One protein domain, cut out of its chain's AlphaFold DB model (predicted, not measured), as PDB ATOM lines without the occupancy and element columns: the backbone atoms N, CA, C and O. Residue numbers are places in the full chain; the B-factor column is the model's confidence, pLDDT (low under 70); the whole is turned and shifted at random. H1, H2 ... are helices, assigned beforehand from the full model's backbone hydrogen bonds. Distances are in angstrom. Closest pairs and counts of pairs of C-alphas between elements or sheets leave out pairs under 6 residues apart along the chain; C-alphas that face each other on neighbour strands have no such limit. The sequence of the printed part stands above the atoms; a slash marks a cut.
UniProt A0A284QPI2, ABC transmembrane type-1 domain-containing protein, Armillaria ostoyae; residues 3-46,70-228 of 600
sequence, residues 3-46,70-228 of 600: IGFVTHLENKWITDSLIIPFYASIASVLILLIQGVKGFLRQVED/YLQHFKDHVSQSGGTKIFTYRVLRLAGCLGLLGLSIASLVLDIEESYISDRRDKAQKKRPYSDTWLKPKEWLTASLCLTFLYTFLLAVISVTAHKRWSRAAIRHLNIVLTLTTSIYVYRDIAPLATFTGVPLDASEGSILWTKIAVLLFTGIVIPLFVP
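What this domain is: This is residues 3 to 46 and 70 to 228 of the 600 residues of the protein "ABC transmembrane type-1 domain-containing protein" of Armillaria ostoyae (UniProt A0A284QPI2). Five long helices make a loose, elongated body: H4, H5, H6 and H7 touch in a ring, and H2 packs on H5 and H6, its residues 40 to 46 sticking out. H4 runs along the longest axis, short H3 makes a corner with it near Thr 84, about perpendicular at 86 degrees, and residues 3 to 10, of which 3 to 6 belong to H1, stick out. The printed part has 203 residues with seven named helices, H1 to H7, and no named strand: all helix. It is loose, with a radius of gyration of the C-alphas of 20.7 A, spanning 68 by 42 by 35 A.

Where its parts are: H1 is residues 3 to 6, from C-alpha 3 at (145.194, 194.860, 85.103). H2 is 17 to 46, 44.5 A; H3, 70 to 80; H4, 84 to 124, 60.0 A; H5, 137 to 161, 36.3 A; H6, 164 to 194, 42.7 A, with a kink of 36 degrees near residue 188; H7, 207 to 226, 27.1 A, to C-alpha 226 at (173.664, 198.500, 129.738).

How they stand to each other: H2, H5 and H6 form a bundle, helices grouped together. H2 touches H6, closest C-alphas Pro 21 and Thr 181, 5.4 A, opposite ways at a shallow 10 degrees. H5 and H6 are a hairpin, closest C-alphas Ser 159 and Ser 167, 4.2 A, at 36 degrees, only just steep. H4 and H5 are another, Leu 101 and Phe 149 closest, 5.1 A between C-alphas. H7 touches H4 and H6; H1 touches no helix. Every O i to N i+4 pair is within hydrogen-bond range in H3, H4 and H5, against 24 of 26 in H2, 23 of 27 in H6 and 14 of 16 in H7.

The domain as a whole: C-alphas 46 and 125 are farthest apart, 69.7 A. Residues 47 to 69 are cut out, a gap of 30.5 A between C-alphas. The links H4 to H5 and H6 to H7 are long. pLDDT is under 70 at residues 3 to 15, 44 to 46, 124 and 126 to 135.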
ATOM      1  N   ILE A   3     144.497 196.003  84.472       36.00
ATOM      2  CA  ILE A   3     145.194 194.860  85.103       36.00
ATOM      3  C   ILE A   3     146.620 194.671  84.544       36.00
ATOM      4  O   ILE A   3     147.487 194.152  85.233       36.00
ATOM      5  N   GLY A   4     146.901 195.179  83.337       29.05
ATOM      6  CA  GLY A   4     148.246 195.178  82.740       29.05
ATOM      7  C   GLY A   4     149.151 196.336  83.185       29.05
ATOM      8  O   GLY A   4     150.339 196.318  82.894       29.05
ATOM      9  N   PHE A   5     148.610 197.340  83.888       35.50
ATOM     10  CA  PHE A   5     149.389 198.465  84.426       35.50
ATOM     11  C   PHE A   5     149.956 198.161  85.823       35.50
ATOM     12  O   PHE A   5     151.000 198.680  86.199       35.50
ATOM     13  N   VAL A   6     149.315 197.257  86.573       38.22
ATOM     14  CA  VAL A   6     149.775 196.831  87.907       38.22
ATOM     15  C   VAL A   6     150.866 195.755  87.819       38.22
ATOM     16  O   VAL A   6     151.706 195.667  88.705       38.22
ATOM     17  N   THR A   7     150.931 194.988  86.727       37.94
ATOM     18  CA  THR A   7     151.955 193.948  86.525       37.94
ATOM     19  C   THR A   7     153.234 194.440  85.840       37.94
ATOM     20  O   THR A   7     154.218 193.709  85.826       37.94
ATOM     21  N   HIS A   8     153.271 195.672  85.313       37.75
ATOM     22  CA  HIS A   8     154.466 196.222  84.650       37.75
ATOM     23  C   HIS A   8     155.416 196.989  85.598       37.75
ATOM     24  O   HIS A   8     156.512 197.377  85.193       37.75
ATOM     25  N   LEU A   9     155.033 197.154  86.869       38.62
ATOM     26  CA  LEU A   9     155.875 197.654  87.962       38.62
ATOM     27  C   LEU A   9     156.466 196.482  88.767       38.62
ATOM     28  O   LEU A   9     156.321 196.409  89.985       38.62
ATOM     29  N   GLU A  10     157.185 195.571  88.107       44.19
ATOM     30  CA  GLU A  10     158.142 194.678  88.782       44.19
ATOM     31  C   GLU A  10     159.369 195.493  89.240       44.19
ATOM     32  O   GLU A  10     160.508 195.320  88.801       44.19
ATOM     33  N   ASN A  11     159.138 196.448  90.140       52.28
ATOM     34  CA  ASN A  11     160.184 197.200  90.812       52.28
ATOM     35  C   ASN A  11     160.839 196.283  91.856       52.28
ATOM     36  O   ASN A  11     160.532 196.362  93.043       52.28
ATOM     37  N   LYS A  12     161.765 195.420  91.414       57.16
ATOM     38  CA  LYS A  12     162.533 194.467  92.249       57.16
ATOM     39  C   LYS A  12     163.204 195.086  93.489       57.16
ATOM     40  O   LYS A  12     163.563 194.355  94.403       57.16
ATOM     41  N   TRP A  13     163.361 196.410  93.540       59.12
ATOM     42  CA  TRP A  13     163.915 197.135  94.688       59.12
ATOM     43  C   TRP A  13     162.924 197.313  95.850       59.12
ATOM     44  O   TRP A  13     163.347 197.375  96.998       59.12
ATOM     45  N   ILE A  14     161.613 197.341  95.585       61.84
ATOM     46  CA  ILE A  14     160.566 197.472  96.621       61.84
ATOM     47  C   ILE A  14     160.455 196.185  97.454       61.84
ATOM     48  O   ILE A  14     160.060 196.218  98.616       61.84
ATOM     49  N   THR A  15     160.832 195.046  96.874       69.88
ATOM     50  CA  THR A  15     160.823 193.736  97.537       69.88
ATOM     51  C   THR A  15     162.162 193.368  98.179       69.88
ATOM     52  O   THR A  15     162.291 192.272  98.718       69.88
ATOM     53  N   ASP A  16     163.170 194.242  98.108       82.38
ATOM     54  CA  ASP A  16     164.479 193.973  98.701       82.38
ATOM     55  C   ASP A  16     164.408 194.066 100.237       82.38
ATOM     56  O   ASP A  16     163.786 194.959 100.804       82.38
ATOM     57  N   SER A  17     165.072 193.165 100.958       84.94
ATOM     58  CA  SER A  17     165.051 193.192 102.428       84.94
ATOM     59  C   SER A  17     165.713 194.447 103.023       84.94
ATOM     60  O   SER A  17     165.421 194.797 104.167       84.94
ATOM     61  N   LEU A  18     166.538 195.171 102.252       85.56
ATOM     62  CA  LEU A  18     167.221 196.391 102.699       85.56
ATOM     63  C   LEU A  18     166.277 197.591 102.860       85.56
ATOM     64  O   LEU A  18     166.630 198.535 103.563       85.56
ATOM     65  N   ILE A  19     165.078 197.565 102.258       88.19
ATOM     66  CA  ILE A  19     164.098 198.661 102.371       88.19
ATOM     67  C   ILE A  19     163.208 198.545 103.622       88.19
ATOM     68  O   ILE A  19     162.551 199.504 104.027       88.19
ATOM     69  N   ILE A  20     163.197 197.385 104.285       89.19
ATOM     70  CA  ILE A  20     162.372 197.133 105.480       89.19
ATOM     71  C   ILE A  20     162.629 198.149 106.619       89.19
ATOM     72  O   ILE A  20     161.647 198.618 107.208       89.19
ATOM     73  N   PRO A  21     163.879 198.562 106.937       91.44
ATOM     74  CA  PRO A  21     164.137 199.594 107.945       91.44
ATOM     75  C   PRO A  21     163.474 200.931 107.601       91.44
ATOM     76  O   PRO A  21     162.961 201.616 108.487       91.44
ATOM     77  N   PHE A  22     163.418 201.267 106.310       91.25
ATOM     78  CA  PHE A  22     162.779 202.484 105.830       91.25
ATOM     79  C   PHE A  22     161.266 202.439 106.042       91.25
ATOM     80  O   PHE A  22     160.712 203.370 106.629       91.25
ATOM     81  N   TYR A  23     160.595 201.334 105.708       90.06
ATOM     82  CA  TYR A  23     159.168 201.181 106.019       90.06
ATOM     83  C   TYR A  23     158.877 201.246 107.517       90.06
ATOM     84  O   TYR A  23     157.907 201.883 107.933       90.06
ATOM     85  N   ALA A  24     159.742 200.659 108.343       90.38
ATOM     86  CA  ALA A  24     159.617 200.755 109.790       90.38
ATOM     87  C   ALA A  24     159.812 202.187 110.305       90.38
ATOM     88  O   ALA A  24     159.104 202.606 111.223       90.38
ATOM     89  N   SER A  25     160.716 202.962 109.700       91.06
ATOM     90  CA  SER A  25     160.899 204.379 110.023       91.06
ATOM     91  C   SER A  25     159.652 205.202 109.680       91.06
ATOM     92  O   SER A  25     159.178 205.956 110.529       91.06
ATOM     93  N   ILE A  26     159.029 204.974 108.516       90.88
ATOM     94  CA  ILE A  26     157.772 205.633 108.120       90.88
ATOM     95  C   ILE A  26     156.647 205.265 109.090       90.88
ATOM     96  O   ILE A  26     155.951 206.145 109.597       90.88
ATOM     97  N   ALA A  27     156.484 203.977 109.399       91.31
ATOM     98  CA  ALA A  27     155.481 203.523 110.359       91.31
ATOM     99  C   ALA A  27     155.703 204.156 111.743       91.31
ATOM    100  O   ALA A  27     154.757 204.610 112.389       91.31
ATOM    101  N   SER A  28     156.960 204.251 112.180       92.56
ATOM    102  CA  SER A  28     157.348 204.905 113.428       92.56
ATOM    103  C   SER A  28     156.999 206.398 113.438       92.56
ATOM    104  O   SER A  28     156.456 206.887 114.430       92.56
ATOM    105  N   VAL A  29     157.238 207.115 112.333       91.81
ATOM    106  CA  VAL A  29     156.832 208.520 112.159       91.81
ATOM    107  C   VAL A  29     155.315 208.662 112.260       91.81
ATOM    108  O   VAL A  29     154.839 209.484 113.038       91.81
ATOM    109  N   LEU A  30     154.548 207.835 111.543       89.94
ATOM    110  CA  LEU A  30     153.081 207.870 111.578       89.94
ATOM    111  C   LEU A  30     152.540 207.641 112.994       89.94
ATOM    112  O   LEU A  30     151.655 208.365 113.450       89.94
ATOM    113  N   ILE A  31     153.103 206.678 113.725       90.62
ATOM    114  CA  ILE A  31     152.711 206.405 115.112       90.62
ATOM    115  C   ILE A  31     153.038 207.598 116.022       90.62
ATOM    116  O   ILE A  31     152.210 207.956 116.865       90.62
ATOM    117  N   LEU A  32     154.202 208.233 115.862       88.00
ATOM    118  CA  LEU A  32     154.564 209.427 116.633       88.00
ATOM    119  C   LEU A  32     153.669 210.625 116.307       88.00
ATOM    120  O   LEU A  32     153.279 211.338 117.229       88.00
ATOM    121  N   LEU A  33     153.284 210.815 115.042       87.12
ATOM    122  CA  LEU A  33     152.327 211.850 114.645       87.12
ATOM    123  C   LEU A  33     150.964 211.618 115.303       87.12
ATOM    124  O   LEU A  33     150.405 212.540 115.891       87.12
ATOM    125  N   ILE A  34     150.465 210.379 115.308       87.31
ATOM    126  CA  ILE A  34     149.212 210.027 115.994       87.31
ATOM    127  C   ILE A  34     149.321 210.280 117.506       87.31
ATOM    128  O   ILE A  34     148.387 210.806 118.115       87.31
ATOM    129  N   GLN A  35     150.446 209.918 118.131       85.69
ATOM    130  CA  GLN A  35     150.685 210.193 119.553       85.69
ATOM    131  C   GLN A  35     150.736 211.698 119.837       85.69
ATOM    132  O   GLN A  35     150.177 212.140 120.840       85.69
ATOM    133  N   GLY A  36     151.346 212.477 118.944       83.12
ATOM    134  CA  GLY A  36     151.411 213.929 119.044       83.12
ATOM    135  C   GLY A  36     150.053 214.596 118.902       83.12
ATOM    136  O   GLY A  36     149.703 215.409 119.750       83.12
ATOM    137  N   VAL A  37     149.241 214.186 117.924       82.38
ATOM    138  CA  VAL A  37     147.867 214.683 117.749       82.38
ATOM    139  C   VAL A  37     147.013 214.363 118.976       82.38
ATOM    140  O   VAL A  37     146.321 215.239 119.481       82.38
ATOM    141  N   LYS A  38     147.101 213.145 119.533       82.25
ATOM    142  CA  LYS A  38     146.397 212.799 120.785       82.25
ATOM    143  C   LYS A  38     146.877 213.623 121.981       82.25
ATOM    144  O   LYS A  38     146.070 213.966 122.837       82.25
ATOM    145  N   GLY A  39     148.178 213.904 122.060       77.50
ATOM    146  CA  GLY A  39     148.752 214.761 123.096       77.50
ATOM    147  C   GLY A  39     148.265 216.204 122.983       77.50
ATOM    148  O   GLY A  39     147.844 216.775 123.981       77.50
ATOM    149  N   PHE A  40     148.252 216.747 121.766       76.38
ATOM    150  CA  PHE A  40     147.767 218.092 121.468       76.38
ATOM    151  C   PHE A  40     146.269 218.236 121.751       76.38
ATOM    152  O   PHE A  40     145.870 219.177 122.422       76.38
ATOM    153  N   LEU A  41     145.443 217.273 121.328       76.00
ATOM    154  CA  LEU A  41     144.005 217.280 121.614       76.00
ATOM    155  C   LEU A  41     143.713 217.258 123.122       76.00
ATOM    156  O   LEU A  41     142.843 217.994 123.569       76.00
ATOM    157  N   ARG A  42     144.475 216.482 123.906       73.62
ATOM    158  CA  ARG A  42     144.379 216.496 125.376       73.62
ATOM    159  C   ARG A  42     144.816 217.822 125.976       73.62
ATOM    160  O   ARG A  42     144.169 218.306 126.885       73.62
ATOM    161  N   GLN A  43     145.885 218.418 125.456       70.06
ATOM    162  CA  GLN A  43     146.339 219.723 125.923       70.06
ATOM    163  C   GLN A  43     145.287 220.803 125.639       70.06
ATOM    164  O   GLN A  43     145.006 221.604 126.515       70.06
ATOM    165  N   VAL A  44     144.650 220.789 124.464       69.12
ATOM    166  CA  VAL A  44     143.532 221.691 124.122       69.12
ATOM    167  C   VAL A  44     142.310 221.461 125.023       69.12
ATOM    168  O   VAL A  44     141.578 222.404 125.312       69.12
ATOM    169  N   GLU A  45     142.096 220.230 125.486       68.31
ATOM    170  CA  GLU A  45     141.049 219.883 126.454       68.31
ATOM    171  C   GLU A  45     141.389 220.383 127.871       68.31
ATOM    172  O   GLU A  45     140.529 220.984 128.505       68.31
ATOM    173  N   ASP A  46     142.651 220.268 128.301       58.97
ATOM    174  CA  ASP A  46     143.154 220.801 129.579       58.97
ATOM    175  C   ASP A  46     143.220 222.347 129.585       58.97
ATOM    176  O   ASP A  46     143.036 222.974 130.621       58.97
ATOM    177  N   TYR A  70     172.678 228.728 133.396       77.19
ATOM    178  CA  TYR A  70     172.781 227.662 132.387       77.19
ATOM    179  C   TYR A  70     173.296 226.339 132.958       77.19
ATOM    180  O   TYR A  70     172.819 225.272 132.571       77.19
ATOM    181  N   LEU A  71     174.268 226.380 133.872       80.06
ATOM    182  CA  LEU A  71     174.773 225.174 134.534       80.06
ATOM    183  C   LEU A  71     173.727 224.561 135.468       80.06
ATOM    184  O   LEU A  71     173.649 223.334 135.558       80.06
ATOM    185  N   GLN A  72     172.931 225.391 136.140       82.50
ATOM    186  CA  GLN A  72     171.822 224.955 136.983       82.50
ATOM    187  C   GLN A  72     170.724 224.314 136.125       82.50
ATOM    188  O   GLN A  72     170.413 223.142 136.319       82.50
ATOM    189  N   HIS A  73     170.267 225.003 135.075       81.56
ATOM    190  CA  HIS A  73     169.323 224.478 134.088       81.56
ATOM    191  C   HIS A  73     169.813 223.185 133.429       81.56
ATOM    192  O   HIS A  73     169.033 222.254 133.221       81.56
ATOM    193  N   PHE A  74     171.108 223.078 133.125       83.31
ATOM    194  CA  PHE A  74     171.691 221.852 132.583       83.31
ATOM    195  C   PHE A  74     171.672 220.714 133.608       83.31
ATOM    196  O   PHE A  74     171.293 219.592 133.272       83.31
ATOM    197  N   LYS A  75     172.045 220.979 134.865       84.50
ATOM    198  CA  LYS A  75     171.962 219.987 135.949       84.50
ATOM    199  C   LYS A  75     170.522 219.535 136.187       84.50
ATOM    200  O   LYS A  75     170.300 218.335 136.355       84.50
ATOM    201  N   ASP A  76     169.565 220.451 136.126       81.50
ATOM    202  CA  ASP A  76     168.139 220.163 136.262       81.50
ATOM    203  C   ASP A  76     167.618 219.344 135.078       81.50
ATOM    204  O   ASP A  76     166.896 218.367 135.258       81.50
ATOM    205  N   HIS A  77     168.056 219.643 133.857       83.38
ATOM    206  CA  HIS A  77     167.725 218.827 132.686       83.38
ATOM    207  C   HIS A  77     168.315 217.413 132.776       83.38
ATOM    208  O   HIS A  77     167.659 216.420 132.439       83.38
ATOM    209  N   VAL A  78     169.552 217.290 133.265       84.62
ATOM    210  CA  VAL A  78     170.218 215.998 133.483       84.62
ATOM    211  C   VAL A  78     169.512 215.196 134.577       84.62
ATOM    212  O   VAL A  78     169.320 213.987 134.412       84.62
ATOM    213  N   SER A  79     169.086 215.837 135.667       80.19
ATOM    214  CA  SER A  79     168.342 215.184 136.749       80.19
ATOM    215  C   SER A  79     166.958 214.728 136.268       80.19
ATOM    216  O   SER A  79     166.609 213.557 136.440       80.19
ATOM    217  N   GLN A  80     166.234 215.575 135.531       78.00
ATOM    218  CA  GLN A  80     164.955 215.236 134.891       78.00
ATOM    219  C   GLN A  80     165.074 214.106 133.859       78.00
ATOM    220  O   GLN A  80     164.126 213.341 133.661       78.00
ATOM    221  N   SER A  81     166.239 213.966 133.223       74.62
ATOM    222  CA  SER A  81     166.549 212.910 132.251       74.62
ATOM    223  C   SER A  81     166.892 211.547 132.877       74.62
ATOM    224  O   SER A  81     167.249 210.619 132.147       74.62
ATOM    225  N   GLY A  82     166.779 211.394 134.201       75.44
ATOM    226  CA  GLY A  82     167.107 210.158 134.923       75.44
ATOM    227  C   GLY A  82     168.532 210.133 135.491       75.44
ATOM    228  O   GLY A  82     169.020 209.080 135.900       75.44
ATOM    229  N   GLY A  83     169.220 211.276 135.519       84.75
ATOM    230  CA  GLY A  83     170.549 211.436 136.106       84.75
ATOM    231  C   GLY A  83     171.711 211.268 135.123       84.75
ATOM    232  O   GLY A  83     171.566 210.818 133.982       84.75
ATOM    233  N   THR A  84     172.916 211.606 135.592       87.69
ATOM    234  CA  THR A  84     174.135 211.729 134.769       87.69
ATOM    235  C   THR A  84     174.502 210.448 134.024       87.69
ATOM    236  O   THR A  84     174.909 210.497 132.863       87.69
ATOM    237  N   LYS A  85     174.324 209.278 134.656       88.69
ATOM    238  CA  LYS A  85     174.629 207.981 134.029       88.69
ATOM    239  C   LYS A  85     173.731 207.724 132.817       88.69
ATOM    240  O   LYS A  85     174.241 207.391 131.753       88.69
ATOM    241  N   ILE A  86     172.415 207.900 132.965       89.12
ATOM    242  CA  ILE A  86     171.452 207.699 131.871       89.12
ATOM    243  C   ILE A  86     171.703 208.724 130.762       89.12
ATOM    244  O   ILE A  86     171.762 208.347 129.591       89.12
ATOM    245  N   PHE A  87     171.931 209.989 131.122       90.25
ATOM    246  CA  PHE A  87     172.231 211.046 130.158       90.25
ATOM    247  C   PHE A  87     173.487 210.739 129.325       90.25
ATOM    248  O   PHE A  87     173.452 210.844 128.101       90.25
ATOM    249  N   THR A  88     174.559 210.246 129.953       92.12
ATOM    250  CA  THR A  88     175.805 209.869 129.253       92.12
ATOM    251  C   THR A  88     175.564 208.787 128.197       92.12
ATOM    252  O   THR A  88     176.038 208.911 127.070       92.12
ATOM    253  N   TYR A  89     174.773 207.752 128.506       92.81
ATOM    254  CA  TYR A  89     174.419 206.731 127.514       92.81
ATOM    255  C   TYR A  89     173.559 207.281 126.371       92.81
ATOM    256  O   TYR A  89     173.705 206.828 125.237       92.81
ATOM    257  N   ARG A  90     172.680 208.257 126.636       91.62
ATOM    258  CA  ARG A  90     171.898 208.923 125.578       91.62
ATOM    259  C   ARG A  90     172.805 209.707 124.631       91.62
ATOM    260  O   ARG A  90     172.645 209.591 123.420       91.62
ATOM    261  N   VAL A  91     173.796 210.426 125.162       93.00
ATOM    262  CA  VAL A  91     174.799 211.142 124.356       93.00
ATOM    263  C   VAL A  91     175.669 210.169 123.558       93.00
ATOM    264  O   VAL A  91     175.861 210.361 122.360       93.00
ATOM    265  N   LEU A  92     176.131 209.077 124.177       94.50
ATOM    266  CA  LEU A  92     176.888 208.033 123.479       94.50
ATOM    267  C   LEU A  92     176.076 207.424 122.327       94.50
ATOM    268  O   LEU A  92     176.595 207.183 121.237       94.50
ATOM    269  N   ARG A  93     174.777 207.219 122.549       93.19
ATOM    270  CA  ARG A  93     173.861 206.718 121.527       93.19
ATOM    271  C   ARG A  93     173.645 207.719 120.395       93.19
ATOM    272  O   ARG A  93     173.604 207.305 119.240       93.19
ATOM    273  N   LEU A  94     173.534 209.009 120.712       95.12
ATOM    274  CA  LEU A  94     173.458 210.085 119.724       95.12
ATOM    275  C   LEU A  94     174.711 210.116 118.842       95.12
ATOM    276  O   LEU A  94     174.583 210.142 117.619       95.12
ATOM    277  N   ALA A  95     175.902 210.035 119.442       95.75
ATOM    278  CA  ALA A  95     177.167 209.978 118.710       95.75
ATOM    279  C   ALA A  95     177.229 208.764 117.770       95.75
ATOM    280  O   ALA A  95     177.637 208.885 116.618       95.75
ATOM    281  N   GLY A  96     176.756 207.603 118.225       94.00
ATOM    282  CA  GLY A  96     176.681 206.415 117.384       94.00
ATOM    283  C   GLY A  96     175.662 206.524 116.238       94.00
ATOM    284  O   GLY A  96     175.964 206.106 115.124       94.00
ATOM    285  N   CYS A  97     174.497 207.147 116.459       95.00
ATOM    286  CA  CYS A  97     173.528 207.421 115.385       95.00
ATOM    287  C   CYS A  97     174.083 208.421 114.358       95.00
ATOM    288  O   CYS A  97     173.863 208.252 113.161       95.00
ATOM    289  N   LEU A  98     174.838 209.428 114.811       95.88
ATOM    290  CA  LEU A  98     175.553 210.356 113.932       95.88
ATOM    291  C   LEU A  98     176.618 209.627 113.100       95.88
ATOM    292  O   LEU A  98     176.714 209.853 111.897       95.88
ATOM    293  N   GLY A  99     177.373 208.713 113.720       94.75
ATOM    294  CA  GLY A  99     178.333 207.857 113.022       94.75
ATOM    295  C   GLY A  99     177.674 206.990 111.947       94.75
ATOM    296  O   GLY A  99     178.164 206.937 110.823       94.75
ATOM    297  N   LEU A 100     176.527 206.369 112.248       94.56
ATOM    298  CA  LEU A 100     175.756 205.583 111.274       94.56
ATOM    299  C   LEU A 100     175.239 206.435 110.112       94.56
ATOM    300  O   LEU A 100     175.339 206.013 108.960       94.56
ATOM    301  N   LEU A 101     174.732 207.637 110.397       95.25
ATOM    302  CA  LEU A 101     174.314 208.584 109.367       95.25
ATOM    303  C   LEU A 101     175.498 208.981 108.472       95.25
ATOM    304  O   LEU A 101     175.383 208.913 107.252       95.25
ATOM    305  N   GLY A 102     176.646 209.320 109.063       93.69
ATOM    306  CA  GLY A 102     177.864 209.663 108.325       93.69
ATOM    307  C   GLY A 102     178.356 208.525 107.427       93.69
ATOM    308  O   GLY A 102     178.623 208.747 106.247       93.69
ATOM    309  N   LEU A 103     178.399 207.292 107.947       93.19
ATOM    310  CA  LEU A 103     178.760 206.099 107.169       93.19
ATOM    311  C   LEU A 103     177.756 205.822 106.042       93.19
ATOM    312  O   LEU A 103     178.155 205.434 104.947       93.19
ATOM    313  N   SER A 104     176.460 206.039 106.282       91.75
ATOM    314  CA  SER A 104     175.425 205.852 105.262       91.75
ATOM    315  C   SER A 104     175.488 206.906 104.155       91.75
ATOM    316  O   SER A 104     175.264 206.562 102.998       91.75
ATOM    317  N   ILE A 105     175.802 208.162 104.487       92.62
ATOM    318  CA  ILE A 105     176.013 209.228 103.497       92.62
ATOM    319  C   ILE A 105     177.262 208.926 102.669       92.62
ATOM    320  O   ILE A 105     177.211 209.017 101.447       92.62
ATOM    321  N   ALA A 106     178.361 208.515 103.311       91.25
ATOM    322  CA  ALA A 106     179.578 208.123 102.606       91.25
ATOM    323  C   ALA A 106     179.315 206.971 101.622       91.25
ATOM    324  O   ALA A 106     179.738 207.047 100.473       91.25
ATOM    325  N   SER A 107     178.549 205.956 102.041       90.25
ATOM    326  CA  SER A 107     178.123 204.849 101.173       90.25
ATOM    327  C   SER A 107     177.323 205.333  99.961       90.25
ATOM    328  O   SER A 107     177.606 204.927  98.841       90.25
ATOM    329  N   LEU A 108     176.363 206.244 100.165       89.75
ATOM    330  CA  LEU A 108     175.547 206.799  99.083       89.75
ATOM    331  C   LEU A 108     176.382 207.624  98.090       89.75
ATOM    332  O   LEU A 108     176.176 207.528  96.884       89.75
ATOM    333  N   VAL A 109     177.324 208.434  98.582       89.88
ATOM    334  CA  VAL A 109     178.212 209.238  97.726       89.88
ATOM    335  C   VAL A 109     179.103 208.336  96.872       89.88
ATOM    336  O   VAL A 109     179.222 208.577  95.672       89.88
ATOM    337  N   LEU A 110     179.672 207.284  97.466       87.31
ATOM    338  CA  LEU A 110     180.503 206.314  96.751       87.31
ATOM    339  C   LEU A 110     179.705 205.552  95.683       87.31
ATOM    340  O   LEU A 110     180.191 205.417  94.562       87.31
ATOM    341  N   ASP A 111     178.472 205.133  95.985       84.88
ATOM    342  CA  ASP A 111     177.590 204.482  95.007       84.88
ATOM    343  C   ASP A 111     177.282 205.399  93.815       84.88
ATOM    344  O   ASP A 111     177.340 204.967  92.662       84.88
ATOM    345  N   ILE A 112     176.966 206.676  94.077       84.38
ATOM    346  CA  ILE A 112     176.681 207.672  93.032       84.38
ATOM    347  C   ILE A 112     177.930 207.917  92.175       84.38
ATOM    348  O   ILE A 112     177.832 207.976  90.945       84.38
ATOM    349  N   GLU A 113     179.103 208.041  92.799       85.25
ATOM    350  CA  GLU A 113     180.373 208.246  92.102       85.25
ATOM    351  C   GLU A 113     180.738 207.038  91.223       85.25
ATOM    352  O   GLU A 113     181.063 207.205  90.042       85.25
ATOM    353  N   GLU A 114     180.602 205.815  91.741       83.81
ATOM    354  CA  GLU A 114     180.838 204.583  90.982       83.81
ATOM    355  C   GLU A 114     179.857 204.452  89.806       83.81
ATOM    356  O   GLU A 114     180.261 204.159  88.671       83.81
ATOM    357  N   SER A 115     178.578 204.760  90.033       79.88
ATOM    358  CA  SER A 115     177.549 204.799  88.992       79.88
ATOM    359  C   SER A 115     177.851 205.813  87.894       79.88
ATOM    360  O   SER A 115     177.646 205.503  86.714       79.88
ATOM    361  N   TYR A 116     178.333 207.003  88.261       79.75
ATOM    362  CA  TYR A 116     178.703 208.066  87.327       79.75
ATOM    363  C   TYR A 116     179.924 207.673  86.484       79.75
ATOM    364  O   TYR A 116     179.924 207.833  85.258       79.75
ATOM    365  N   ILE A 117     180.952 207.092  87.112       80.94
ATOM    366  CA  ILE A 117     182.149 206.594  86.422       80.94
ATOM    367  C   ILE A 117     181.791 205.449  85.463       80.94
ATOM    368  O   ILE A 117     182.302 205.410  84.338       80.94
ATOM    369  N   SER A 118     180.914 204.529  85.880       78.94
ATOM    370  CA  SER A 118     180.428 203.436  85.031       78.94
ATOM    371  C   SER A 118     179.660 203.962  83.821       78.94
ATOM    372  O   SER A 118     179.941 203.545  82.701       78.94
ATOM    373  N   ASP A 119     178.744 204.914  84.015       76.38
ATOM    374  CA  ASP A 119     177.949 205.485  82.920       76.38
ATOM    375  C   ASP A 119     178.835 206.231  81.907       76.38
ATOM    376  O   ASP A 119     178.667 206.106  80.691       76.38
ATOM    377  N   ARG A 120     179.872 206.932  82.385       75.94
ATOM    378  CA  ARG A 120     180.878 207.564  81.518       75.94
ATOM    379  C   ARG A 120     181.678 206.536  80.706       75.94
ATOM    380  O   ARG A 120     181.941 206.780  79.525       75.94
ATOM    381  N   ARG A 121     182.050 205.393  81.300       74.19
ATOM    382  CA  ARG A 121     182.716 204.283  80.583       74.19
ATOM    383  C   ARG A 121     181.796 203.635  79.549       74.19
ATOM    384  O   ARG A 121     182.235 203.386  78.427       74.19
ATOM    385  N   ASP A 122     180.537 203.400  79.893       74.38
ATOM    386  CA  ASP A 122     179.572 202.751  79.001       74.38
ATOM    387  C   ASP A 122     179.200 203.643  77.807       74.38
ATOM    388  O   ASP A 122     179.091 203.143  76.680       74.38
ATOM    389  N   LYS A 123     179.118 204.968  78.015       70.00
ATOM    390  CA  LYS A 123     178.995 205.969  76.939       70.00
ATOM    391  C   LYS A 123     180.192 205.939  75.992       70.00
ATOM    392  O   LYS A 123     180.002 205.940  74.777       70.00
ATOM    393  N   ALA A 124     181.413 205.841  76.524       69.69
ATOM    394  CA  ALA A 124     182.618 205.699  75.705       69.69
ATOM    395  C   ALA A 124     182.636 204.382  74.897       69.69
ATOM    396  O   ALA A 124     183.203 204.341  73.809       69.69
ATOM    397  N   GLN A 125     181.983 203.324  75.393       75.56
ATOM    398  CA  GLN A 125     181.915 202.010  74.739       75.56
ATOM    399  C   GLN A 125     180.647 201.771  73.890       75.56
ATOM    400  O   GLN A 125     180.512 200.685  73.331       75.56
ATOM    401  N   LYS A 126     179.729 202.747  73.759       68.19
ATOM    402  CA  LYS A 126     178.443 202.632  73.024       68.19
ATOM    403  C   LYS A 126     177.593 201.405  73.417       68.19
ATOM    404  O   LYS A 126     176.876 200.856  72.583       68.19
ATOM    405  N   LYS A 127     177.680 200.932  74.667       61.44
ATOM    406  CA  LYS A 127     177.132 199.618  75.059       61.44
ATOM    407  C   LYS A 127     175.671 199.616  75.521       61.44
ATOM    408  O   LYS A 127     175.088 198.535  75.532       61.44
ATOM    409  N   ARG A 128     175.061 200.750  75.907       56.03
ATOM    410  CA  ARG A 128     173.667 200.778  76.411       56.03
ATOM    411  C   ARG A 128     172.919 202.088  76.110       56.03
ATOM    412  O   ARG A 128     173.545 203.145  76.170       56.03
ATOM    413  N   PRO A 129     171.599 202.042  75.828       53.50
ATOM    414  CA  PRO A 129     170.743 203.225  75.854       53.50
ATOM    415  C   PRO A 129     170.542 203.708  77.300       53.50
ATOM    416  O   PRO A 129     170.445 202.907  78.230       53.50
ATOM    417  N   TYR A 130     170.514 205.029  77.464       54.06
ATOM    418  CA  TYR A 130     170.361 205.738  78.735       54.06
ATOM    419  C   TYR A 130     168.967 205.488  79.337       54.06
ATOM    420  O   TYR A 130     167.966 205.591  78.632       54.06
ATOM    421  N   SER A 131     168.892 205.146  80.626       56.31
ATOM    422  CA  SER A 131     167.630 205.122  81.373       56.31
ATOM    423  C   SER A 131     167.405 206.486  82.031       56.31
ATOM    424  O   SER A 131     168.203 206.871  82.879       56.31
ATOM    425  N   ASP A 132     166.316 207.183  81.689       55.59
ATOM    426  CA  ASP A 132     165.955 208.534  82.178       55.59
ATOM    427  C   ASP A 132     165.516 208.598  83.664       55.59
ATOM    428  O   ASP A 132     164.861 209.545  84.100       55.59
ATOM    429  N   THR A 133     165.841 207.596  84.480       61.72
ATOM    430  CA  THR A 133     165.539 207.603  85.915       61.72
ATOM    431  C   THR A 133     166.646 208.305  86.701       61.72
ATOM    432  O   THR A 133     167.816 207.959  86.585       61.72
ATOM    433  N   TRP A 134     166.267 209.287  87.532       61.00
ATOM    434  CA  TRP A 134     167.203 210.129  88.299       61.00
ATOM    435  C   TRP A 134     168.099 209.346  89.276       61.00
ATOM    436  O   TRP A 134     169.193 209.800  89.588       61.00
ATOM    437  N   LEU A 135     167.652 208.169  89.731       69.94
ATOM    438  CA  LEU A 135     168.396 207.268  90.613       69.94
ATOM    439  C   LEU A 135     168.183 205.811  90.183       69.94
ATOM    440  O   LEU A 135     167.050 205.392  89.907       69.94
ATOM    441  N   LYS A 136     169.260 205.021  90.162       78.81
ATOM    442  CA  LYS A 136     169.206 203.572  89.905       78.81
ATOM    443  C   LYS A 136     168.621 202.822  91.117       78.81
ATOM    444  O   LYS A 136     168.676 203.320  92.240       78.81
ATOM    445  N   PRO A 137     168.119 201.582  90.944       78.81
ATOM    446  CA  PRO A 137     167.537 200.796  92.038       78.81
ATOM    447  C   PRO A 137     168.427 200.636  93.285       78.81
ATOM    448  O   PRO A 137     167.920 200.692  94.398       78.81
ATOM    449  N   LYS A 138     169.749 200.469  93.115       79.50
ATOM    450  CA  LYS A 138     170.703 200.363  94.235       79.50
ATOM    451  C   LYS A 138     170.860 201.678  95.006       79.50
ATOM    452  O   LYS A 138     170.839 201.668  96.229       79.50
ATOM    453  N   GLU A 139     170.926 202.798  94.289       82.31
ATOM    454  CA  GLU A 139     171.037 204.142  94.874       82.31
ATOM    455  C   GLU A 139     169.772 204.505  95.664       82.31
ATOM    456  O   GLU A 139     169.849 205.120  96.723       82.31
ATOM    457  N   TRP A 140     168.596 204.066  95.202       84.12
ATOM    458  CA  TRP A 140     167.347 204.199  95.960       84.12
ATOM    459  C   TRP A 140     167.372 203.436  97.287       84.12
ATOM    460  O   TRP A 140     166.870 203.941  98.293       84.12
ATOM    461  N   LEU A 141     167.964 202.238  97.314       85.31
ATOM    462  CA  LEU A 141     168.087 201.448  98.538       85.31
ATOM    463  C   LEU A 141     169.029 202.125  99.540       85.31
ATOM    464  O   LEU A 141     168.644 202.311 100.699       85.31
ATOM    465  N   THR A 142     170.209 202.578  99.108       84.88
ATOM    466  CA  THR A 142     171.151 203.273  99.999       84.88
ATOM    467  C   THR A 142     170.653 204.657 100.423       84.88
ATOM    468  O   THR A 142     170.818 205.036 101.587       84.88
ATOM    469  N   ALA A 143     169.913 205.366  99.567       88.06
ATOM    470  CA  ALA A 143     169.205 206.590  99.943       88.06
ATOM    471  C   ALA A 143     168.108 206.330 100.996       88.06
ATOM    472  O   ALA A 143     167.980 207.094 101.957       88.06
ATOM    473  N   SER A 144     167.349 205.234 100.878       89.75
ATOM    474  CA  SER A 144     166.310 204.869 101.858       89.75
ATOM    475  C   SER A 144     166.892 204.535 103.243       89.75
ATOM    476  O   SER A 144     166.338 204.922 104.280       89.75
ATOM    477  N   LEU A 145     168.064 203.894 103.278       89.25
ATOM    478  CA  LEU A 145     168.827 203.669 104.507       89.25
ATOM    479  C   LEU A 145     169.344 204.978 105.104       89.25
ATOM    480  O   LEU A 145     169.223 205.181 106.313       89.25
ATOM    481  N   CYS A 146     169.850 205.891 104.274       92.44
ATOM    482  CA  CYS A 146     170.291 207.208 104.723       92.44
ATOM    483  C   CYS A 146     169.146 207.983 105.392       92.44
ATOM    484  O   CYS A 146     169.328 208.553 106.468       92.44
ATOM    485  N   LEU A 147     167.936 207.933 104.823       92.44
ATOM    486  CA  LEU A 147     166.736 208.521 105.434       92.44
ATOM    487  C   LEU A 147     166.363 207.849 106.761       92.44
ATOM    488  O   LEU A 147     165.974 208.531 107.711       92.44
ATOM    489  N   THR A 148     166.527 206.529 106.859       93.69
ATOM    490  CA  THR A 148     166.298 205.793 108.108       93.69
ATOM    491  C   THR A 148     167.283 206.237 109.185       93.69
ATOM    492  O   THR A 148     166.868 206.556 110.301       93.69
ATOM    493  N   PHE A 149     168.578 206.327 108.871       95.06
ATOM    494  CA  PHE A 149     169.578 206.777 109.838       95.06
ATOM    495  C   PHE A 149     169.415 208.252 110.203       95.06
ATOM    496  O   PHE A 149     169.557 208.592 111.379       95.06
ATOM    497  N   LEU A 150     169.006 209.102 109.256       95.19
ATOM    498  CA  LEU A 150     168.645 210.493 109.528       95.19
ATOM    499  C   LEU A 150     167.499 210.558 110.541       95.19
ATOM    500  O   LEU A 150     167.587 211.277 111.534       95.19
ATOM    501  N   TYR A 151     166.462 209.744 110.351       94.94
ATOM    502  CA  TYR A 151     165.366 209.639 111.305       94.94
ATOM    503  C   TYR A 151     165.829 209.137 112.682       94.94
ATOM    504  O   TYR A 151     165.460 209.723 113.701       94.94
ATOM    505  N   THR A 152     166.681 208.106 112.750       94.75
ATOM    506  CA  THR A 152     167.224 207.634 114.038       94.75
ATOM    507  C   THR A 152     168.087 208.684 114.736       94.75
ATOM    508  O   THR A 152     168.018 208.810 115.958       94.75
ATOM    509  N   PHE A 153     168.842 209.485 113.980       96.00
ATOM    510  CA  PHE A 153     169.605 210.608 114.511       96.00
ATOM    511  C   PHE A 153     168.676 211.678 115.089       96.00
ATOM    512  O   PHE A 153     168.867 212.088 116.232       96.00
ATOM    513  N   LEU A 154     167.612 212.059 114.375       94.56
ATOM    514  CA  LEU A 154     166.609 213.002 114.882       94.56
ATOM    515  C   LEU A 154     165.927 212.483 116.157       94.56
ATOM    516  O   LEU A 154     165.791 213.223 117.129       94.56
ATOM    517  N   LEU A 155     165.556 211.199 116.205       93.12
ATOM    518  CA  LEU A 155     165.027 210.577 117.423       93.12
ATOM    519  C   LEU A 155     166.042 210.593 118.572       93.12
ATOM    520  O   LEU A 155     165.659 210.818 119.721       93.12
ATOM    521  N   ALA A 156     167.325 210.370 118.287       93.06
ATOM    522  CA  ALA A 156     168.378 210.450 119.289       93.06
ATOM    523  C   ALA A 156     168.555 211.886 119.810       93.06
ATOM    524  O   ALA A 156     168.671 212.067 121.022       93.06
ATOM    525  N   VAL A 157     168.478 212.904 118.944       94.44
ATOM    526  CA  VAL A 157     168.489 214.321 119.347       94.44
ATOM    527  C   VAL A 157     167.306 214.608 120.269       94.44
ATOM    528  O   VAL A 157     167.508 215.062 121.392       94.44
ATOM    529  N   ILE A 158     166.088 214.238 119.858       91.94
ATOM    530  CA  ILE A 158     164.866 214.401 120.665       91.94
ATOM    531  C   ILE A 158     164.991 213.665 122.008       91.94
ATOM    532  O   ILE A 158     164.531 214.160 123.033       91.94
ATOM    533  N   SER A 159     165.645 212.501 122.045       90.25
ATOM    534  CA  SER A 159     165.850 211.759 123.296       90.25
ATOM    535  C   SER A 159     166.727 212.500 124.314       90.25
ATOM    536  O   SER A 159     166.551 212.298 125.521       90.25
ATOM    537  N   VAL A 160     167.642 213.352 123.839       91.12
ATOM    538  CA  VAL A 160     168.568 214.138 124.665       91.12
ATOM    539  C   VAL A 160     167.972 215.498 125.023       91.12
ATOM    540  O   VAL A 160     168.130 215.929 126.163       91.12
ATOM    541  N   THR A 161     167.289 216.166 124.091       88.00
ATOM    542  CA  THR A 161     166.860 217.567 124.253       88.00
ATOM    543  C   THR A 161     165.419 217.737 124.728       88.00
ATOM    544  O   THR A 161     165.119 218.724 125.391       88.00
ATOM    545  N   ALA A 162     164.512 216.809 124.416       85.88
ATOM    546  CA  ALA A 162     163.088 217.002 124.680       85.88
ATOM    547  C   ALA A 162     162.677 216.658 126.122       85.88
ATOM    548  O   ALA A 162     163.305 215.845 126.803       85.88
ATOM    549  N   HIS A 163     161.536 217.206 126.555       80.06
ATOM    550  CA  HIS A 163     160.929 216.900 127.854       80.06
ATOM    551  C   HIS A 163     160.623 215.400 128.046       80.06
ATOM    552  O   HIS A 163     160.383 214.645 127.097       80.06
ATOM    553  N   LYS A 164     160.528 214.973 129.314       80.00
ATOM    554  CA  LYS A 164     160.424 213.571 129.776       80.00
ATOM    555  C   LYS A 164     159.399 212.689 129.044       80.00
ATOM    556  O   LYS A 164     159.609 211.484 128.897       80.00
ATOM    557  N   ARG A 165     158.261 213.233 128.595       82.44
ATOM    558  CA  ARG A 165     157.245 212.468 127.836       82.44
ATOM    559  C   ARG A 165     157.741 212.120 126.425       82.44
ATOM    560  O   ARG A 165     157.715 210.951 126.041       82.44
ATOM    561  N   TRP A 166     158.239 213.119 125.704       83.69
ATOM    562  CA  TRP A 166     158.728 212.997 124.330       83.69
ATOM    563  C   TRP A 166     160.052 212.245 124.246       83.69
ATOM    564  O   TRP A 166     160.201 211.384 123.382       83.69
ATOM    565  N   SER A 167     160.956 212.462 125.205       87.38
ATOM    566  CA  SER A 167     162.201 211.694 125.306       87.38
ATOM    567  C   SER A 167     161.924 210.188 125.467       87.38
ATOM    568  O   SER A 167     162.463 209.372 124.717       87.38
ATOM    569  N   ARG A 168     160.990 209.790 126.348       86.94
ATOM    570  CA  ARG A 168     160.597 208.374 126.514       86.94
ATOM    571  C   ARG A 168     159.963 207.773 125.259       86.94
ATOM    572  O   ARG A 168     160.204 206.605 124.954       86.94
ATOM    573  N   ALA A 169     159.138 208.533 124.538       89.44
ATOM    574  CA  ALA A 169     158.588 208.076 123.265       89.44
ATOM    575  C   ALA A 169     159.709 207.866 122.236       89.44
ATOM    576  O   ALA A 169     159.836 206.762 121.704       89.44
ATOM    577  N   ALA A 170     160.579 208.860 122.046       90.94
ATOM    578  CA  ALA A 170     161.693 208.794 121.107       90.94
ATOM    579  C   ALA A 170     162.624 207.603 121.380       90.94
ATOM    580  O   ALA A 170     162.957 206.877 120.449       90.94
ATOM    581  N   ILE A 171     162.962 207.319 122.644       90.81
ATOM    582  CA  ILE A 171     163.808 206.168 123.019       90.81
ATOM    583  C   ILE A 171     163.167 204.831 122.620       90.81
ATOM    584  O   ILE A 171     163.865 203.943 122.127       90.81
ATOM    585  N   ARG A 172     161.850 204.670 122.812       91.06
ATOM    586  CA  ARG A 172     161.138 203.435 122.432       91.06
ATOM    587  C   ARG A 172     161.159 203.226 120.921       91.06
ATOM    588  O   ARG A 172     161.494 202.137 120.470       91.06
ATOM    589  N   HIS A 173     160.855 204.271 120.158       93.56
ATOM    590  CA  HIS A 173     160.888 204.228 118.698       93.56
ATOM    591  C   HIS A 173     162.310 203.992 118.166       93.56
ATOM    592  O   HIS A 173     162.513 203.140 117.304       93.56
ATOM    593  N   LEU A 174     163.309 204.652 118.757       93.56
ATOM    594  CA  LEU A 174     164.722 204.471 118.428       93.56
ATOM    595  C   LEU A 174     165.194 203.031 118.681       93.56
ATOM    596  O   LEU A 174     165.891 202.466 117.845       93.56
ATOM    597  N   ASN A 175     164.788 202.416 119.802       92.94
ATOM    598  CA  ASN A 175     165.057 201.000 120.076       92.94
ATOM    599  C   ASN A 175     164.458 200.102 118.990       92.94
ATOM    600  O   ASN A 175     165.170 199.273 118.442       92.94
ATOM    601  N   ILE A 176     163.177 200.281 118.658       92.81
ATOM    602  CA  ILE A 176     162.486 199.428 117.682       92.81
ATOM    603  C   ILE A 176     163.169 199.500 116.314       92.81
ATOM    604  O   ILE A 176     163.484 198.462 115.734       92.81
ATOM    605  N   VAL A 177     163.438 200.712 115.817       94.62
ATOM    606  CA  VAL A 177     164.040 200.907 114.490       94.62
ATOM    607  C   VAL A 177     165.470 200.369 114.449       94.62
ATOM    608  O   VAL A 177     165.802 199.625 113.527       94.62
ATOM    609  N   LEU A 178     166.311 200.673 115.446       94.31
ATOM    610  CA  LEU A 178     167.694 200.183 115.465       94.31
ATOM    611  C   LEU A 178     167.764 198.663 115.629       94.31
ATOM    612  O   LEU A 178     168.539 198.028 114.919       94.31
ATOM    613  N   THR A 179     166.948 198.061 116.499       92.62
ATOM    614  CA  THR A 179     166.914 196.600 116.661       92.62
ATOM    615  C   THR A 179     166.449 195.918 115.381       92.62
ATOM    616  O   THR A 179     167.086 194.966 114.945       92.62
ATOM    617  N   LEU A 180     165.394 196.422 114.734       93.62
ATOM    618  CA  LEU A 180     164.922 195.866 113.467       93.62
ATOM    619  C   LEU A 180     165.990 195.977 112.372       93.62
ATOM    620  O   LEU A 180     166.265 194.999 111.683       93.62
ATOM    621  N   THR A 181     166.624 197.147 112.253       93.50
ATOM    622  CA  THR A 181     167.722 197.372 111.300       93.50
ATOM    623  C   THR A 181     168.865 196.396 111.571       93.50
ATOM    624  O   THR A 181     169.362 195.756 110.652       93.50
ATOM    625  N   THR A 182     169.227 196.207 112.842       94.44
ATOM    626  CA  THR A 182     170.259 195.246 113.256       94.44
ATOM    627  C   THR A 182     169.895 193.823 112.841       94.44
ATOM    628  O   THR A 182     170.722 193.142 112.245       94.44
ATOM    629  N   SER A 183     168.658 193.381 113.086       92.44
ATOM    630  CA  SER A 183     168.188 192.047 112.688       92.44
ATOM    631  C   SER A 183     168.280 191.814 111.178       92.44
ATOM    632  O   SER A 183     168.591 190.706 110.747       92.44
ATOM    633  N   ILE A 184     168.046 192.851 110.371       92.69
ATOM    634  CA  ILE A 184     168.130 192.766 108.909       92.69
ATOM    635  C   ILE A 184     169.583 192.618 108.450       92.69
ATOM    636  O   ILE A 184     169.857 191.724 107.656       92.69
ATOM    637  N   TYR A 185     170.521 193.402 108.990       92.00
ATOM    638  CA  TYR A 185     171.955 193.228 108.699       92.00
ATOM    639  C   TYR A 185     172.487 191.872 109.192       92.00
ATOM    640  O   TYR A 185     173.277 191.221 108.512       92.00
ATOM    641  N   VAL A 186     172.012 191.385 110.346       91.12
ATOM    642  CA  VAL A 186     172.341 190.031 110.823       91.12
ATOM    643  C   VAL A 186     171.871 188.982 109.812       91.12
ATOM    644  O   VAL A 186     172.635 188.087 109.466       91.12
ATOM    645  N   TYR A 187     170.643 189.096 109.306       91.19
ATOM    646  CA  TYR A 187     170.097 188.169 108.314       91.19
ATOM    647  C   TYR A 187     170.811 188.248 106.952       91.19
ATOM    648  O   TYR A 187     171.062 187.213 106.340       91.19
ATOM    649  N   ARG A 188     171.144 189.452 106.477       89.88
ATOM    650  CA  ARG A 188     171.721 189.669 105.140       89.88
ATOM    651  C   ARG A 188     173.215 189.387 105.051       89.88
ATOM    652  O   ARG A 188     173.659 188.884 104.022       89.88
ATOM    653  N   ASP A 189     173.973 189.691 106.104       89.75
ATOM    654  CA  ASP A 189     175.439 189.704 106.033       89.75
ATOM    655  C   ASP A 189     176.110 188.758 107.026       89.75
ATOM    656  O   ASP A 189     177.150 188.178 106.713       89.75
ATOM    657  N   ILE A 190     175.518 188.538 108.205       88.94
ATOM    658  CA  ILE A 190     176.098 187.640 109.219       88.94
ATOM    659  C   ILE A 190     175.626 186.197 109.014       88.94
ATOM    660  O   ILE A 190     176.436 185.272 109.070       88.94
ATOM    661  N   ALA A 191     174.338 185.975 108.750       88.12
ATOM    662  CA  ALA A 191     173.778 184.635 108.589       88.12
ATOM    663  C   ALA A 191     174.388 183.851 107.407       88.12
ATOM    664  O   ALA A 191     174.686 182.669 107.597       88.12
ATOM    665  N   PRO A 192     174.671 184.450 106.227       89.94
ATOM    666  CA  PRO A 192     175.314 183.723 105.130       89.94
ATOM    667  C   PRO A 192     176.704 183.183 105.486       89.94
ATOM    668  O   PRO A 192     177.059 182.094 105.034       89.94
ATOM    669  N   LEU A 193     177.459 183.862 106.363       87.81
ATOM    670  CA  LEU A 193     178.775 183.394 106.828       87.81
ATOM    671  C   LEU A 193     178.717 182.070 107.599       87.81
ATOM    672  O   LEU A 193     179.728 181.371 107.716       87.81
ATOM    673  N   ALA A 194     177.549 181.711 108.132       87.62
ATOM    674  CA  ALA A 194     177.338 180.432 108.798       87.62
ATOM    675  C   ALA A 194     177.296 179.251 107.811       87.62
ATOM    676  O   ALA A 194     177.469 178.101 108.218       87.62
ATOM    677  N   THR A 195     177.104 179.521 106.518       88.50
ATOM    678  CA  THR A 195     177.061 178.516 105.448       88.50
ATOM    679  C   THR A 195     178.363 178.482 104.644       88.50
ATOM    680  O   THR A 195     179.200 179.384 104.726       88.50
ATOM    681  N   PHE A 196     178.588 177.407 103.887       83.75
ATOM    682  CA  PHE A 196     179.755 177.321 102.998       83.75
ATOM    683  C   PHE A 196     179.566 178.081 101.681       83.75
ATOM    684  O   PHE A 196     180.540 178.599 101.142       83.75
ATOM    685  N   THR A 197     178.333 178.153 101.179       82.69
ATOM    686  CA  THR A 197     177.993 178.726  99.867       82.69
ATOM    687  C   THR A 197     177.486 180.165  99.941       82.69
ATOM    688  O   THR A 197     177.551 180.881  98.944       82.69
ATOM    689  N   GLY A 198     176.984 180.599 101.099       81.88
ATOM    690  CA  GLY A 198     176.485 181.953 101.306       81.88
ATOM    691  C   GLY A 198     177.608 182.986 101.321       81.88
ATOM    692  O   GLY A 198     178.616 182.826 102.007       81.88
ATOM    693  N   VAL A 199     177.400 184.076 100.589       85.75
ATOM    694  CA  VAL A 199     178.244 185.275 100.613       85.75
ATOM    695  C   VAL A 199     177.380 186.426 101.139       85.75
ATOM    696  O   VAL A 199     176.193 186.455 100.805       85.75
ATOM    697  N   PRO A 200     177.918 187.345 101.966       88.25
ATOM    698  CA  PRO A 200     177.174 188.524 102.405       88.25
ATOM    699  C   PRO A 200     176.605 189.292 101.209       88.25
ATOM    700  O   PRO A 200     177.319 189.532 100.229       88.25
ATOM    701  N   LEU A 201     175.322 189.646 101.277       84.31
ATOM    702  CA  LEU A 201     174.613 190.288 100.166       84.31
ATOM    703  C   LEU A 201     175.160 191.691  99.880       84.31
ATOM    704  O   LEU A 201     175.240 192.081  98.716       84.31
ATOM    705  N   ASP A 202     175.591 192.405 100.922       84.69
ATOM    706  CA  ASP A 202     176.074 193.783 100.827       84.69
ATOM    707  C   ASP A 202     177.616 193.866 100.837       84.69
ATOM    708  O   ASP A 202     178.204 194.923 101.072       84.69
ATOM    709  N   ALA A 203     178.305 192.757 100.521       82.56
ATOM    710  CA  ALA A 203     179.771 192.659 100.519       82.56
ATOM    711  C   ALA A 203     180.482 193.696  99.624       82.56
ATOM    712  O   ALA A 203     181.670 193.957  99.823       82.56
ATOM    713  N   SER A 204     179.781 194.294  98.653       79.88
ATOM    714  CA  SER A 204     180.322 195.348  97.786       79.88
ATOM    715  C   SER A 204     180.721 196.618  98.542       79.88
ATOM    716  O   SER A 204     181.610 197.325  98.086       79.88
ATOM    717  N   GLU A 205     180.129 196.888  99.709       80.62
ATOM    718  CA  GLU A 205     180.485 198.039 100.556       80.62
ATOM    719  C   GLU A 205     181.852 197.877 101.271       80.62
ATOM    720  O   GLU A 205     182.370 198.821 101.879       80.62
ATOM    721  N   GLY A 206     182.461 196.685 101.240       87.06
ATOM    722  CA  GLY A 206     183.794 196.437 101.794       87.06
ATOM    723  C   GLY A 206     183.899 196.697 103.306       87.06
ATOM    724  O   GLY A 206     183.135 196.158 104.108       87.06
ATOM    725  N   SER A 207     184.877 197.505 103.729       88.81
ATOM    726  CA  SER A 207     185.128 197.808 105.152       88.81
ATOM    727  C   SER A 207     184.064 198.706 105.792       88.81
ATOM    728  O   SER A 207     183.899 198.693 107.018       88.81
ATOM    729  N   ILE A 208     183.335 199.484 104.984       90.69
ATOM    730  CA  ILE A 208     182.278 200.385 105.463       90.69
ATOM    731  C   ILE A 208     181.119 199.565 106.037       90.69
ATOM    732  O   ILE A 208     180.624 199.908 107.113       90.69
ATOM    733  N   LEU A 209     180.769 198.437 105.406       90.25
ATOM    734  CA  LEU A 209     179.739 197.511 105.888       90.25
ATOM    735  C   LEU A 209     180.029 197.025 107.307       90.25
ATOM    736  O   LEU A 209     179.212 197.184 108.209       90.25
ATOM    737  N   TRP A 210     181.219 196.462 107.527       92.62
ATOM    738  CA  TRP A 210     181.596 195.902 108.826       92.62
ATOM    739  C   TRP A 210     181.655 196.968 109.917       92.62
ATOM    740  O   TRP A 210     181.237 196.722 111.048       92.62
ATOM    741  N   THR A 211     182.098 198.177 109.564       93.94
ATOM    742  CA  THR A 211     182.077 199.325 110.477       93.94
ATOM    743  C   THR A 211     180.636 199.727 110.813       93.94
ATOM    744  O   THR A 211     180.310 199.916 111.985       93.94
ATOM    745  N   LYS A 212     179.743 199.785 109.815       92.75
ATOM    746  CA  LYS A 212     178.311 200.079 109.987       92.75
ATOM    747  C   LYS A 212     177.641 199.036 110.884       92.75
ATOM    748  O   LYS A 212     176.988 199.416 111.852       92.75
ATOM    749  N   ILE A 213     177.868 197.744 110.639       93.69
ATOM    750  CA  ILE A 213     177.352 196.638 111.464       93.69
ATOM    751  C   ILE A 213     177.884 196.728 112.900       93.69
ATOM    752  O   ILE A 213     177.105 196.589 113.840       93.69
ATOM    753  N   ALA A 214     179.176 197.005 113.100       94.62
ATOM    754  CA  ALA A 214     179.763 197.123 114.435       94.62
ATOM    755  C   ALA A 214     179.164 198.293 115.234       94.62
ATOM    756  O   ALA A 214     178.735 198.113 116.378       94.62
ATOM    757  N   VAL A 215     179.068 199.480 114.624       95.31
ATOM    758  CA  VAL A 215     178.441 200.653 115.257       95.31
ATOM    759  C   VAL A 215     176.950 200.396 115.500       95.31
ATOM    760  O   VAL A 215     176.429 200.753 116.558       95.31
ATOM    761  N   LEU A 216     176.260 199.720 114.578       94.69
ATOM    762  CA  LEU A 216     174.845 199.376 114.703       94.69
ATOM    763  C   LEU A 216     174.593 198.376 115.840       94.69
ATOM    764  O   LEU A 216     173.722 198.617 116.671       94.69
ATOM    765  N   LEU A 217     175.386 197.309 115.952       94.00
ATOM    766  CA  LEU A 217     175.311 196.354 117.065       94.00
ATOM    767  C   LEU A 217     175.581 197.043 118.408       94.00
ATOM    768  O   LEU A 217     174.855 196.831 119.384       94.00
ATOM    769  N   PHE A 218     176.589 197.914 118.458       94.62
ATOM    770  CA  PHE A 218     176.918 198.650 119.673       94.62
ATOM    771  C   PHE A 218     175.780 199.594 120.102       94.62
ATOM    772  O   PHE A 218     175.352 199.593 121.255       94.62
ATOM    773  N   THR A 219     175.232 200.369 119.170       93.88
ATOM    774  CA  THR A 219     174.187 201.372 119.446       93.88
ATOM    775  C   THR A 219     172.779 200.799 119.604       93.88
ATOM    776  O   THR A 219     171.979 201.330 120.381       93.88
ATOM    777  N   GLY A 220     172.467 199.736 118.864       91.19
ATOM    778  CA  GLY A 220     171.164 199.077 118.813       91.19
ATOM    779  C   GLY A 220     170.976 197.990 119.868       91.19
ATOM    780  O   GLY A 220     169.860 197.825 120.353       91.19
ATOM    781  N   ILE A 221     172.045 197.290 120.270       92.50
ATOM    782  CA  ILE A 221     171.971 196.172 121.226       92.50
ATOM    783  C   ILE A 221     172.753 196.477 122.503       92.50
ATOM    784  O   ILE A 221     172.175 196.457 123.592       92.50
ATOM    785  N   VAL A 222     174.049 196.791 122.395       93.69
ATOM    786  CA  VAL A 222     174.919 196.929 123.579       93.69
ATOM    787  C   VAL A 222     174.463 198.089 124.462       93.69
ATOM    788  O   VAL A 222     174.199 197.883 125.641       93.69
ATOM    789  N   ILE A 223     174.287 199.298 123.925       93.12
ATOM    790  CA  ILE A 223     173.876 200.448 124.745       93.12
ATOM    791  C   ILE A 223     172.547 200.171 125.485       93.12
ATOM    792  O   ILE A 223     172.546 200.272 126.715       93.12
ATOM    793  N   PRO A 224     171.437 199.768 124.827       91.00
ATOM    794  CA  PRO A 224     170.176 199.488 125.523       91.00
ATOM    795  C   PRO A 224     170.256 198.414 126.617       91.00
ATOM    796  O   PRO A 224     169.534 198.517 127.609       91.00
ATOM    797  N   LEU A 225     171.135 197.414 126.484       91.06
ATOM    798  CA  LEU A 225     171.328 196.382 127.510       91.06
ATOM    799  C   LEU A 225     171.994 196.919 128.787       91.06
ATOM    800  O   LEU A 225     171.699 196.432 129.885       91.06
ATOM    801  N   PHE A 226     172.863 197.926 128.652       92.38
ATOM    802  CA  PHE A 226     173.664 198.500 129.738       92.38
ATOM    803  C   PHE A 226     173.122 199.828 130.288       92.38
ATOM    804  O   PHE A 226     173.611 200.302 131.317       92.38
ATOM    805  N   VAL A 227     172.109 200.434 129.666       91.38
ATOM    806  CA  VAL A 227     171.461 201.639 130.210       91.38
ATOM    807  C   VAL A 227     170.655 201.276 131.471       91.38
ATOM    808  O   VAL A 227     169.834 200.354 131.425       91.38
ATOM    809  N   PRO A 228     170.871 201.960 132.616       89.56
ATOM    810  CA  PRO A 228     170.039 201.786 133.809       89.56
ATOM    811  C   PRO A 228     168.586 202.163 133.530       89.56
ATOM    812  O   PRO A 228     168.320 203.105 132.779       89.56
TER     813      PRO A 228